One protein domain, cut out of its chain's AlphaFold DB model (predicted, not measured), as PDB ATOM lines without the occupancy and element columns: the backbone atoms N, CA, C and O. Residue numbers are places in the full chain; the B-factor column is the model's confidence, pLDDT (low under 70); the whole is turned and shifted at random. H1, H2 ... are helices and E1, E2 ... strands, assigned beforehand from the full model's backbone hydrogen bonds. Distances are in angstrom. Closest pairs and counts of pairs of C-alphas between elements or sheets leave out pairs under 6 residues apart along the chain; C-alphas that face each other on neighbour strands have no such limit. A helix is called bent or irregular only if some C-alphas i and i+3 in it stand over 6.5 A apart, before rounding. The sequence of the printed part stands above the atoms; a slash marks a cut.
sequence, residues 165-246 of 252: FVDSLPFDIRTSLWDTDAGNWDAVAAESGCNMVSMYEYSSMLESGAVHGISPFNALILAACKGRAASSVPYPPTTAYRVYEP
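Overview. This is residues 165 to 246 of the 252 residues of an uncharacterized protein of Aspergillus avenaceus (UniProt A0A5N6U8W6). Two small helical lobes stand at either side of a short two-stranded ladder, E1 and E2: H1 and H2 make the one lobe, H3 and H4, crossed nearly at right angles, the other, and a tail without named elements, residues 227 to 246, leads away from the end of H4 to a far tip at Pro 246. The printed part has 82 residues, with four named helices and two named strands in the order E1, H1, H2, E2, H3, H4; the sheet has the order E1 - E2 and is antiparallel. The class is mostly helix, though under half of the residues are in named elements. The whole is only just compact, close to loose, with a radius of gyration of the C-alphas of 13.7 A, and the C-alphas span 40 by 30 by 20 A along their three main axes.

Along the chain. The printed part begins at Phe 165, and residues 165 to 169 come before the first named element. Strand E1 is residues 170 to 172, 6.7 A from first to last C-alpha, with C-alpha 170 at (92.359, -1.334, -11.669). Helix H1 is residues 175 to 179, 8.0 A long from first to last C-alpha. Helix H2 is residues 182 to 189, 10.9 A long; it is irregular, with C-alphas 183 and 186 standing 7.4 A apart. Strand E2 is residues 196 to 198, 7.0 A long. Helix H3 follows at once as residues 199 to 208, 14.2 A from C-alpha 199 at (94.969, 0.544, -17.690) to C-alpha 208. Helix H4, the longest by residues, is residues 216 to 226, 15.1 A long, and ends with C-alpha 226 at (99.366, 3.891, -27.451). After it, residues 227 to 246 hold no named element.

Arrangement. E1 and E2 are antiparallel neighbours, with 129 degrees between their N-to-C directions. The C-alphas of Pro 170 and Ser 198 face each other at 4.8 A, and those of Asp 172 and Met 196 at 4.7 A. Within hydrogen-bond range across the pair are N 171 and O 197 at 2.7 A, and N 197 and O 171 at 3.0 A. H1 and H2 only just touch, with 3 pairs of C-alphas within 8 A, the closest being those of Leu 177 and Trp 185 at 7.1 A. The closest C-alphas of E1 and H3 are those of Phe 171 and Met 199, 5.6 A apart. H3 and H4 touch, and their closest C-alphas are those of Ser 203 and Leu 222 at 5.8 A. Their lines stand about perpendicular, at 81 degrees. H2 is apart from both H3 and H4. H1 is apart from H3, and apart from H4 too, but only just, with their closest C-alphas 8.3 A from each other. In H3 and H4 every O i to N i+4 pair is within hydrogen-bond range; in H2 it is 2 of 4, and in H1 0 of 1, where 2 of 2 O i to N i+3 pairs are within range.

Size, cuts and confidence. The two C-alphas farthest apart in the domain are those of Ser 192 and Pro 246, at 43.5 A. The first and last printed C-alphas, those of Phe 165 and Pro 246, are 37.9 A apart. The printed part has no cut. The links from E1 to H1, from H1 to H2 and from E2 to H3 are tight, those from H2 to E2 and from H3 to H4 are short, and none is long. The C-alphas of residues 227 to 246 lie 10 to 27 A from the mean of all C-alphas, and the last of them is at (89.253, -4.268, -49.796). The mean pLDDT of the printed part is 72.2. The model's confidence is low, under 70, in 23 residues: 165 to 170, 191 to 194 and 234 to 246.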
ATOM      1  N   PHE A 165      91.162   9.789 -15.610       45.06
ATOM      2  CA  PHE A 165      91.269   9.016 -14.366       45.06
ATOM      3  C   PHE A 165      91.220   7.488 -14.593       45.06
ATOM      4  O   PHE A 165      91.585   6.724 -13.702       45.06
ATOM      5  N   VAL A 166      90.804   7.040 -15.788       55.25
ATOM      6  CA  VAL A 166      90.708   5.625 -16.210       55.25
ATOM      7  C   VAL A 166      92.073   4.978 -16.370       55.25
ATOM      8  O   VAL A 166      92.228   3.803 -16.058       55.25
ATOM      9  N   ASP A 167      93.079   5.756 -16.765       60.31
ATOM     10  CA  ASP A 167      94.450   5.264 -16.921       60.31
ATOM     11  C   ASP A 167      95.015   4.690 -15.612       60.31
ATOM     12  O   ASP A 167      95.872   3.814 -15.665       60.31
ATOM     13  N   SER A 168      94.491   5.125 -14.457       61.78
ATOM     14  CA  SER A 168      94.834   4.626 -13.118       61.78
ATOM     15  C   SER A 168      93.855   3.596 -12.538       61.78
ATOM     16  O   SER A 168      94.047   3.164 -11.402       61.78
ATOM     17  N   LEU A 169      92.793   3.220 -13.261       64.88
ATOM     18  CA  LEU A 169      91.809   2.273 -12.738       64.88
ATOM     19  C   LEU A 169      92.329   0.849 -12.751       64.88
ATOM     20  O   LEU A 169      93.000   0.472 -13.713       64.88
ATOM     21  N   PRO A 170      91.999   0.067 -11.709       67.19
ATOM     22  CA  PRO A 170      92.359  -1.334 -11.669       67.19
ATOM     23  C   PRO A 170      91.634  -2.055 -12.813       67.19
ATOM     24  O   PRO A 170      90.412  -2.051 -12.885       67.19
ATOM     25  N   PHE A 171      92.419  -2.644 -13.701       73.94
ATOM     26  CA  PHE A 171      92.051  -3.392 -14.892       73.94
ATOM     27  C   PHE A 171      92.462  -4.850 -14.684       73.94
ATOM     28  O   PHE A 171      93.624  -5.116 -14.353       73.94
ATOM     29  N   ASP A 172      91.532  -5.786 -14.870       80.44
ATOM     30  CA  ASP A 172      91.840  -7.210 -14.782       80.44
ATOM     31  C   ASP A 172      92.469  -7.709 -16.091       80.44
ATOM     32  O   ASP A 172      91.855  -7.697 -17.161       80.44
ATOM     33  N   ILE A 173      93.711  -8.189 -16.022       79.38
ATOM     34  CA  ILE A 173      94.452  -8.671 -17.197       79.38
ATOM     35  C   ILE A 173      93.841  -9.936 -17.811       79.38
ATOM     36  O   ILE A 173      94.138 -10.260 -18.966       79.38
ATOM     37  N   ARG A 174      92.982 -10.653 -17.073       79.06
ATOM     38  CA  ARG A 174      92.321 -11.893 -17.504       79.06
ATOM     39  C   ARG A 174      91.124 -11.599 -18.402       79.06
ATOM     40  O   ARG A 174      90.020 -12.088 -18.190       79.06
ATOM     41  N   THR A 175      91.354 -10.826 -19.453       76.75
ATOM     42  CA  THR A 175      90.332 -10.426 -20.430       76.75
ATOM     43  C   THR A 175      89.628 -11.620 -21.093       76.75
ATOM     44  O   THR A 175      88.473 -11.501 -21.489       76.75
ATOM     45  N   SER A 176      90.265 -12.798 -21.147       75.50
ATOM     46  CA  SER A 176      89.663 -14.060 -21.611       75.50
ATOM     47  C   SER A 176      88.467 -14.521 -20.771       75.50
ATOM     48  O   SER A 176      87.586 -15.218 -21.284       75.50
ATOM     49  N   LEU A 177      88.389 -14.105 -19.503       82.12
ATOM     50  CA  LEU A 177      87.228 -14.363 -18.660       82.12
ATOM     51  C   LEU A 177      85.964 -13.757 -19.279       82.12
ATOM     52  O   LEU A 177      84.925 -14.399 -19.245       82.12
ATOM     53  N   TRP A 178      86.048 -12.619 -19.975       81.81
ATOM     54  CA  TRP A 178      84.895 -11.995 -20.638       81.81
ATOM     55  C   TRP A 178      84.136 -12.935 -21.589       81.81
ATOM     56  O   TRP A 178      82.916 -12.828 -21.736       81.81
ATOM     57  N   ASP A 179      84.841 -13.872 -22.225       81.25
ATOM     58  CA  ASP A 179      84.283 -14.849 -23.164       81.25
ATOM     59  C   ASP A 179      84.083 -16.247 -22.569       81.25
ATOM     60  O   ASP A 179      83.549 -17.126 -23.242       81.25
ATOM     61  N   THR A 180      84.456 -16.452 -21.306       82.25
ATOM     62  CA  THR A 180      84.383 -17.760 -20.653       82.25
ATOM     63  C   THR A 180      82.959 -18.079 -20.195       82.25
ATOM     64  O   THR A 180      82.316 -17.291 -19.492       82.25
ATOM     65  N   ASP A 181      82.477 -19.269 -20.558       81.00
ATOM     66  CA  ASP A 181      81.183 -19.796 -20.119       81.00
ATOM     67  C   ASP A 181      81.131 -20.033 -18.605       81.00
ATOM     68  O   ASP A 181      82.135 -20.355 -17.967       81.00
ATOM     69  N   ALA A 182      79.924 -19.959 -18.034       78.12
ATOM     70  CA  ALA A 182      79.690 -20.115 -16.595       78.12
ATOM     71  C   ALA A 182      80.342 -21.374 -16.003       78.12
ATOM     72  O   ALA A 182      80.913 -21.317 -14.921       78.12
ATOM     73  N   GLY A 183      80.263 -22.502 -16.721       78.88
ATOM     74  CA  GLY A 183      80.746 -23.798 -16.241       78.88
ATOM     75  C   GLY A 183      82.269 -23.928 -16.182       78.88
ATOM     76  O   GLY A 183      82.773 -24.722 -15.397       78.88
ATOM     77  N   ASN A 184      82.997 -23.132 -16.968       79.88
ATOM     78  CA  ASN A 184      84.462 -23.162 -17.017       79.88
ATOM     79  C   ASN A 184      85.093 -22.002 -16.234       79.88
ATOM     80  O   ASN A 184      86.315 -21.928 -16.124       79.88
ATOM     81  N   TRP A 185      84.268 -21.105 -15.686       81.00
ATOM     82  CA  TRP A 185      84.713 -19.876 -15.041       81.00
ATOM     83  C   TRP A 185      85.661 -20.124 -13.877       81.00
ATOM     84  O   TRP A 185      86.734 -19.534 -13.830       81.00
ATOM     85  N   ASP A 186      85.286 -21.008 -12.954       80.06
ATOM     86  CA  ASP A 186      86.041 -21.216 -11.716       80.06
ATOM     87  C   ASP A 186      87.436 -21.790 -11.988       80.06
ATOM     88  O   ASP A 186      88.396 -21.424 -11.312       80.06
ATOM     89  N   ALA A 187      87.573 -22.624 -13.024       78.94
ATOM     90  CA  ALA A 187      88.860 -23.178 -13.437       78.94
ATOM     91  C   ALA A 187      89.808 -22.095 -13.980       78.94
ATOM     92  O   ALA A 187      90.989 -22.097 -13.643       78.94
ATOM     93  N   VAL A 188      89.291 -21.153 -14.776       74.31
ATOM     94  CA  VAL A 188      90.080 -20.054 -15.365       74.31
ATOM     95  C   VAL A 188      90.328 -18.936 -14.342       74.31
ATOM     96  O   VAL A 188      91.399 -18.337 -14.299       74.31
ATOM     97  N   ALA A 189      89.359 -18.664 -13.468       74.19
ATOM     98  CA  ALA A 189      89.458 -17.625 -12.447       74.19
ATOM     99  C   ALA A 189      90.413 -17.997 -11.297       74.19
ATOM    100  O   ALA A 189      90.922 -17.092 -10.631       74.19
ATOM    101  N   ALA A 190      90.660 -19.293 -11.070       70.31
ATOM    102  CA  ALA A 190      91.561 -19.799 -10.034       70.31
ATOM    103  C   ALA A 190      93.058 -19.583 -10.336       70.31
ATOM    104  O   ALA A 190      93.887 -19.774  -9.438       70.31
ATOM    105  N   GLU A 191      93.420 -19.171 -11.558       65.50
ATOM    106  CA  GLU A 191      94.801 -18.812 -11.894       65.50
ATOM    107  C   GLU A 191      95.278 -17.659 -10.990       65.50
ATOM    108  O   GLU A 191      94.835 -16.508 -11.069       65.50
ATOM    109  N   SER A 192      96.141 -18.026 -10.042       47.47
ATOM    110  CA  SER A 192      96.540 -17.197  -8.910       47.47
ATOM    111  C   SER A 192      97.691 -16.273  -9.298       47.47
ATOM    112  O   SER A 192      98.829 -16.711  -9.453       47.47
ATOM    113  N   GLY A 193      97.390 -14.981  -9.421       59.00
ATOM    114  CA  GLY A 193      98.347 -13.912  -9.686       59.00
ATOM    115  C   GLY A 193      97.785 -12.543  -9.299       59.00
ATOM    116  O   GLY A 193      96.586 -12.394  -9.053       59.00
ATOM    117  N   CYS A 194      98.652 -11.527  -9.232       59.34
ATOM    118  CA  CYS A 194      98.225 -10.127  -9.153       59.34
ATOM    119  C   CYS A 194      97.620  -9.743 -10.513       59.34
ATOM    120  O   CYS A 194      98.315  -9.265 -11.402       59.34
ATOM    121  N   ASN A 195      96.329 -10.030 -10.678       76.06
ATOM    122  CA  ASN A 195      95.628  -9.893 -11.955       76.06
ATOM    123  C   ASN A 195      95.135  -8.464 -12.219       76.06
ATOM    124  O   ASN A 195      94.666  -8.179 -13.313       76.06
ATOM    125  N   MET A 196      95.258  -7.570 -11.235       80.81
ATOM    126  CA  MET A 196      94.862  -6.171 -11.355       80.81
ATOM    127  C   MET A 196      96.087  -5.299 -11.617       80.81
ATOM    128  O   MET A 196      97.028  -5.292 -10.823       80.81
ATOM    129  N   VAL A 197      96.040  -4.524 -12.692       80.12
ATOM    130  CA  VAL A 197      97.024  -3.484 -13.036       80.12
ATOM    131  C   VAL A 197      96.275  -2.221 -13.435       80.12
ATOM    132  O   VAL A 197      95.091  -2.288 -13.723       80.12
ATOM    133  N   SER A 198      96.910  -1.059 -13.484       81.50
ATOM    134  CA  SER A 198      96.258   0.101 -14.092       81.50
ATOM    135  C   SER A 198      96.118  -0.067 -15.612       81.50
ATOM    136  O   SER A 198      96.927  -0.739 -16.254       81.50
ATOM    137  N   MET A 199      95.127   0.578 -16.229       79.31
ATOM    138  CA  MET A 199      94.969   0.544 -17.690       79.31
ATOM    139  C   MET A 199      96.208   1.091 -18.434       79.31
ATOM    140  O   MET A 199      96.591   0.614 -19.511       79.31
ATOM    141  N   TYR A 200      96.893   2.070 -17.839       81.25
ATOM    142  CA  TYR A 200      98.170   2.570 -18.336       81.25
ATOM    143  C   TYR A 200      99.281   1.512 -18.274       81.25
ATOM    144  O   TYR A 200     100.017   1.327 -19.250       81.25
ATOM    145  N   GLU A 201      99.397   0.792 -17.156       84.00
ATOM    146  CA  GLU A 201     100.349  -0.312 -17.012       84.00
ATOM    147  C   GLU A 201     100.035  -1.432 -18.004       84.00
ATOM    148  O   GLU A 201     100.929  -1.844 -18.742       84.00
ATOM    149  N   TYR A 202      98.769  -1.842 -18.127       85.62
ATOM    150  CA  TYR A 202      98.362  -2.889 -19.065       85.62
ATOM    151  C   TYR A 202      98.684  -2.532 -20.519       85.62
ATOM    152  O   TYR A 202      99.303  -3.313 -21.243       85.62
ATOM    153  N   SER A 203      98.331  -1.320 -20.955       85.81
ATOM    154  CA  SER A 203      98.648  -0.868 -22.315       85.81
ATOM    155  C   SER A 203     100.158  -0.757 -22.565       85.81
ATOM    156  O   SER A 203     100.611  -0.948 -23.693       85.81
ATOM    157  N   SER A 204     100.955  -0.495 -21.524       87.06
ATOM    158  CA  SER A 204     102.422  -0.507 -21.599       87.06
ATOM    159  C   SER A 204     102.991  -1.929 -21.656       87.06
ATOM    160  O   SER A 204     103.970  -2.162 -22.363       87.06
ATOM    161  N   MET A 205     102.362  -2.893 -20.976       86.31
ATOM    162  CA  MET A 205     102.690  -4.319 -21.092       86.31
ATOM    163  C   MET A 205     102.369  -4.864 -22.491       86.31
ATOM    164  O   MET A 205     103.138  -5.652 -23.037       86.31
ATOM    165  N   LEU A 206     101.265  -4.417 -23.100       86.06
ATOM    166  CA  LEU A 206     100.941  -4.722 -24.497       86.06
ATOM    167  C   LEU A 206     101.983  -4.134 -25.459       86.06
ATOM    168  O   LEU A 206     102.445  -4.831 -26.355       86.06
ATOM    169  N   GLU A 207     102.385  -2.874 -25.264       86.62
ATOM    170  CA  GLU A 207     103.380  -2.197 -26.110       86.62
ATOM    171  C   GLU A 207     104.769  -2.853 -26.038       86.62
ATOM    172  O   GLU A 207     105.461  -2.941 -27.052       86.62
ATOM    173  N   SER A 208     105.173  -3.335 -24.858       86.56
ATOM    174  CA  SER A 208     106.466  -4.000 -24.653       86.56
ATOM    175  C   SER A 208     106.490  -5.470 -25.087       86.56
ATOM    176  O   SER A 208     107.561  -6.073 -25.117       86.56
ATOM    177  N   GLY A 209     105.335  -6.049 -25.439       81.75
ATOM    178  CA  GLY A 209     105.212  -7.468 -25.785       81.75
ATOM    179  C   GLY A 209     105.216  -8.411 -24.577       81.75
ATOM    180  O   GLY A 209     105.390  -9.614 -24.754       81.75
ATOM    181  N   ALA A 210     105.013  -7.888 -23.363       83.12
ATOM    182  CA  ALA A 210     104.893  -8.685 -22.140       83.12
ATOM    183  C   ALA A 210     103.564  -9.464 -22.061       83.12
ATOM    184  O   ALA A 210     103.459 -10.429 -21.307       83.12
ATOM    185  N   VAL A 211     102.552  -9.059 -22.837       79.19
ATOM    186  CA  VAL A 211     101.295  -9.801 -23.010       79.19
ATOM    187  C   VAL A 211     101.343 -10.570 -24.329       79.19
ATOM    188  O   VAL A 211     101.422  -9.977 -25.405       79.19
ATOM    189  N   HIS A 212     101.264 -11.896 -24.250       76.56
ATOM    190  CA  HIS A 212     101.216 -12.774 -25.420       76.56
ATOM    191  C   HIS A 212      99.776 -12.988 -25.906       76.56
ATOM    192  O   HIS A 212      98.831 -12.893 -25.128       76.56
ATOM    193  N   GLY A 213      99.600 -13.293 -27.197       72.88
ATOM    194  CA  GLY A 213      98.276 -13.588 -27.758       72.88
ATOM    195  C   GLY A 213      97.321 -12.397 -27.738       72.88
ATOM    196  O   GLY A 213      96.229 -12.485 -27.183       72.88
ATOM    197  N   ILE A 214      97.729 -11.278 -28.347       76.75
ATOM    198  CA  ILE A 214      96.912 -10.057 -28.427       76.75
ATOM    199  C   ILE A 214      95.580 -10.377 -29.127       76.75
ATOM    200  O   ILE A 214      95.527 -10.577 -30.340       76.75
ATOM    201  N   SER A 215      94.503 -10.422 -28.343       78.88
ATOM    202  CA  SER A 215      93.134 -10.572 -28.829       78.88
ATOM    203  C   SER A 215      92.683  -9.321 -29.603       78.88
ATOM    204  O   SER A 215      93.305  -8.259 -29.485       78.88
ATOM    205  N   PRO A 216      91.572  -9.377 -30.363       78.31
ATOM    206  CA  PRO A 216      90.995  -8.185 -30.987       78.31
ATOM    207  C   PRO A 216      90.721  -7.046 -29.992       78.31
ATOM    208  O   PRO A 216      90.947  -5.882 -30.322       78.31
ATOM    209  N   PHE A 217      90.313  -7.375 -28.759       77.00
ATOM    210  CA  PHE A 217      90.125  -6.398 -27.684       77.00
ATOM    211  C   PHE A 217      91.437  -5.720 -27.291       77.00
ATOM    212  O   PHE A 217      91.531  -4.493 -27.286       77.00
ATOM    213  N   ASN A 218      92.483  -6.512 -27.058       79.69
ATOM    214  CA  ASN A 218      93.798  -6.004 -26.675       79.69
ATOM    215  C   ASN A 218      94.425  -5.153 -27.790       79.69
ATOM    216  O   ASN A 218      95.096  -4.158 -27.515       79.69
ATOM    217  N   ALA A 219      94.165  -5.497 -29.055       82.88
ATOM    218  CA  ALA A 219      94.588  -4.696 -30.200       82.88
ATOM    219  C   ALA A 219      93.900  -3.319 -30.220       82.88
ATOM    220  O   ALA A 219      94.560  -2.314 -30.481       82.88
ATOM    221  N   LEU A 220      92.603  -3.252 -29.897       80.62
ATOM    222  CA  LEU A 220      91.871  -1.986 -29.780       80.62
ATOM    223  C   LEU A 220      92.365  -1.142 -28.603       80.62
ATOM    224  O   LEU A 220      92.513   0.067 -28.758       80.62
ATOM    225  N   ILE A 221      92.695  -1.764 -27.469       81.62
ATOM    226  CA  ILE A 221      93.323  -1.087 -26.327       81.62
ATOM    227  C   ILE A 221      94.668  -0.475 -26.728       81.62
ATOM    228  O   ILE A 221      94.909   0.708 -26.490       81.62
ATOM    229  N   LEU A 222      95.538  -1.257 -27.367       83.38
ATOM    230  CA  LEU A 222      96.853  -0.794 -27.805       83.38
ATOM    231  C   LEU A 222      96.732   0.373 -28.797       83.38
ATOM    232  O   LEU A 222      97.395   1.400 -28.638       83.38
ATOM    233  N   ALA A 223      95.835   0.256 -29.776       83.31
ATOM    234  CA  ALA A 223      95.567   1.314 -30.740       83.31
ATOM    235  C   ALA A 223      95.024   2.578 -30.060       83.31
ATOM    236  O   ALA A 223      95.523   3.675 -30.303       83.31
ATOM    237  N   ALA A 224      94.049   2.433 -29.163       79.50
ATOM    238  CA  ALA A 224      93.388   3.556 -28.512       79.50
ATOM    239  C   ALA A 224      94.267   4.255 -27.465       79.50
ATOM    240  O   ALA A 224      94.121   5.464 -27.282       79.50
ATOM    241  N   CYS A 225      95.134   3.532 -26.752       81.44
ATOM    242  CA  CYS A 225      95.952   4.076 -25.661       81.44
ATOM    243  C   CYS A 225      97.370   4.451 -26.095       81.44
ATOM    244  O   CYS A 225      97.916   5.432 -25.594       81.44
ATOM    245  N   LYS A 226      97.972   3.696 -27.018       84.50
ATOM    246  CA  LYS A 226      99.366   3.891 -27.451       84.50
ATOM    247  C   LYS A 226      99.494   4.368 -28.888       84.50
ATOM    248  O   LYS A 226     100.585   4.751 -29.298       84.50
ATOM    249  N   GLY A 227      98.401   4.362 -29.650       83.31
ATOM    250  CA  GLY A 227      98.445   4.722 -31.060       83.31
ATOM    251  C   GLY A 227      99.262   3.733 -31.885       83.31
ATOM    252  O   GLY A 227      99.926   4.149 -32.826       83.31
ATOM    253  N   ARG A 228      99.268   2.448 -31.506       82.50
ATOM    254  CA  ARG A 228     100.048   1.399 -32.172       82.50
ATOM    255  C   ARG A 228      99.164   0.255 -32.652       82.50
ATOM    256  O   ARG A 228      98.216  -0.132 -31.976       82.50
ATOM    257  N   ALA A 229      99.519  -0.316 -33.796       82.88
ATOM    258  CA  ALA A 229      98.944  -1.569 -34.270       82.88
ATOM    259  C   ALA A 229      99.549  -2.771 -33.524       82.88
ATOM    260  O   ALA A 229     100.722  -2.759 -33.164       82.88
ATOM    261  N   ALA A 230      98.779  -3.849 -33.353       80.88
ATOM    262  CA  ALA A 230      99.281  -5.083 -32.735       80.88
ATOM    263  C   ALA A 230     100.458  -5.709 -33.510       80.88
ATOM    264  O   ALA A 230     101.311  -6.363 -32.918       80.88
ATOM    265  N   SER A 231     100.534  -5.479 -34.826       79.69
ATOM    266  CA  SER A 231     101.629  -5.944 -35.687       79.69
ATOM    267  C   SER A 231     102.970  -5.250 -35.428       79.69
ATOM    268  O   SER A 231     103.994  -5.772 -35.855       79.69
ATOM    269  N   SER A 232     102.990  -4.096 -34.749       77.50
ATOM    270  CA  SER A 232     104.227  -3.362 -34.447       77.50
ATOM    271  C   SER A 232     104.834  -3.710 -33.084       77.50
ATOM    272  O   SER A 232     105.839  -3.116 -32.688       77.50
ATOM    273  N   VAL A 233     104.237  -4.663 -32.361       80.31
ATOM    274  CA  VAL A 233     104.719  -5.139 -31.060       80.31
ATOM    275  C   VAL A 233     105.822  -6.196 -31.264       80.31
ATOM    276  O   VAL A 233     105.694  -7.023 -32.167       80.31
ATOM    277  N   PRO A 234     106.896  -6.218 -30.441       69.06
ATOM    278  CA  PRO A 234     108.085  -7.060 -30.654       69.06
ATOM    279  C   PRO A 234     107.852  -8.578 -30.655       69.06
ATOM    280  O   PRO A 234     108.754  -9.329 -31.019       69.06
ATOM    281  N   TYR A 235     106.672  -9.040 -30.239       61.16
ATOM    282  CA  TYR A 235     106.280 -10.445 -30.255       61.16
ATOM    283  C   TYR A 235     104.934 -10.584 -30.969       61.16
ATOM    284  O   TYR A 235     103.987  -9.880 -30.606       61.16
ATOM    285  N   PRO A 236     104.818 -11.461 -31.982       52.69
ATOM    286  CA  PRO A 236     103.615 -11.511 -32.791       52.69
ATOM    287  C   PRO A 236     102.419 -12.013 -31.966       52.69
ATOM    288  O   PRO A 236     102.573 -12.916 -31.136       52.69
ATOM    289  N   PRO A 237     101.206 -11.484 -32.209       50.97
ATOM    290  CA  PRO A 237      99.989 -12.117 -31.729       50.97
ATOM    291  C   PRO A 237      99.900 -13.542 -32.274       50.97
ATOM    292  O   PRO A 237     100.132 -13.780 -33.458       50.97
ATOM    293  N   THR A 238      99.492 -14.491 -31.433       51.12
ATOM    294  CA  THR A 238      99.251 -15.895 -31.811       51.12
ATOM    295  C   THR A 238      98.106 -16.070 -32.826       51.12
ATOM    296  O   THR A 238      97.801 -17.188 -33.232       51.12
ATOM    297  N   THR A 239      97.504 -14.972 -33.288       46.00
ATOM    298  CA  THR A 239      96.448 -14.940 -34.295       46.00
ATOM    299  C   THR A 239      96.747 -13.795 -35.259       46.00
ATOM    300  O   THR A 239      96.733 -12.627 -34.872       46.00
ATOM    301  N   ALA A 240      97.048 -14.121 -36.517       43.50
ATOM    302  CA  ALA A 240      97.263 -13.125 -37.557       43.50
ATOM    303  C   ALA A 240      96.014 -12.241 -37.679       43.50
ATOM    304  O   ALA A 240      94.922 -12.727 -37.978       43.50
ATOM    305  N   TYR A 241      96.181 -10.943 -37.431       41.25
ATOM    306  CA  TYR A 241      95.168  -9.938 -37.716       41.25
ATOM    307  C   TYR A 241      94.818 -10.061 -39.202       41.25
ATOM    308  O   TYR A 241      95.661  -9.771 -40.052       41.25
ATOM    309  N   ARG A 242      93.614 -10.537 -39.549       39.34
ATOM    310  CA  ARG A 242      93.131 -10.408 -40.927       39.34
ATOM    311  C   ARG A 242      92.917  -8.921 -41.167       39.34
ATOM    312  O   ARG A 242      91.879  -8.373 -40.810       39.34
ATOM    313  N   VAL A 243      93.923  -8.278 -41.748       37.91
ATOM    314  CA  VAL A 243      93.750  -7.005 -42.434       37.91
ATOM    315  C   VAL A 243      92.672  -7.257 -43.481       37.91
ATOM    316  O   VAL A 243      92.820  -8.134 -44.332       37.91
ATOM    317  N   TYR A 244      91.541  -6.571 -43.351       34.22
ATOM    318  CA  TYR A 244      90.495  -6.615 -44.359       34.22
ATOM    319  C   TYR A 244      91.030  -5.839 -45.565       34.22
ATOM    320  O   TYR A 244      90.905  -4.618 -45.635       34.22
ATOM    321  N   GLU A 245      91.716  -6.533 -46.473       28.45
ATOM    322  CA  GLU A 245      92.026  -5.969 -47.780       28.45
ATOM    323  C   GLU A 245      90.695  -5.731 -48.502       28.45
ATOM    324  O   GLU A 245      89.900  -6.667 -48.647       28.45
ATOM    325  N   PRO A 246      90.393  -4.494 -48.931       31.67
ATOM    326  CA  PRO A 246      89.253  -4.268 -49.796       31.67
ATOM    327  C   PRO A 246      89.516  -5.030 -51.094       31.67
ATOM    328  O   PRO A 246      90.428  -4.699 -51.850       31.67
TER     329      PRO A 246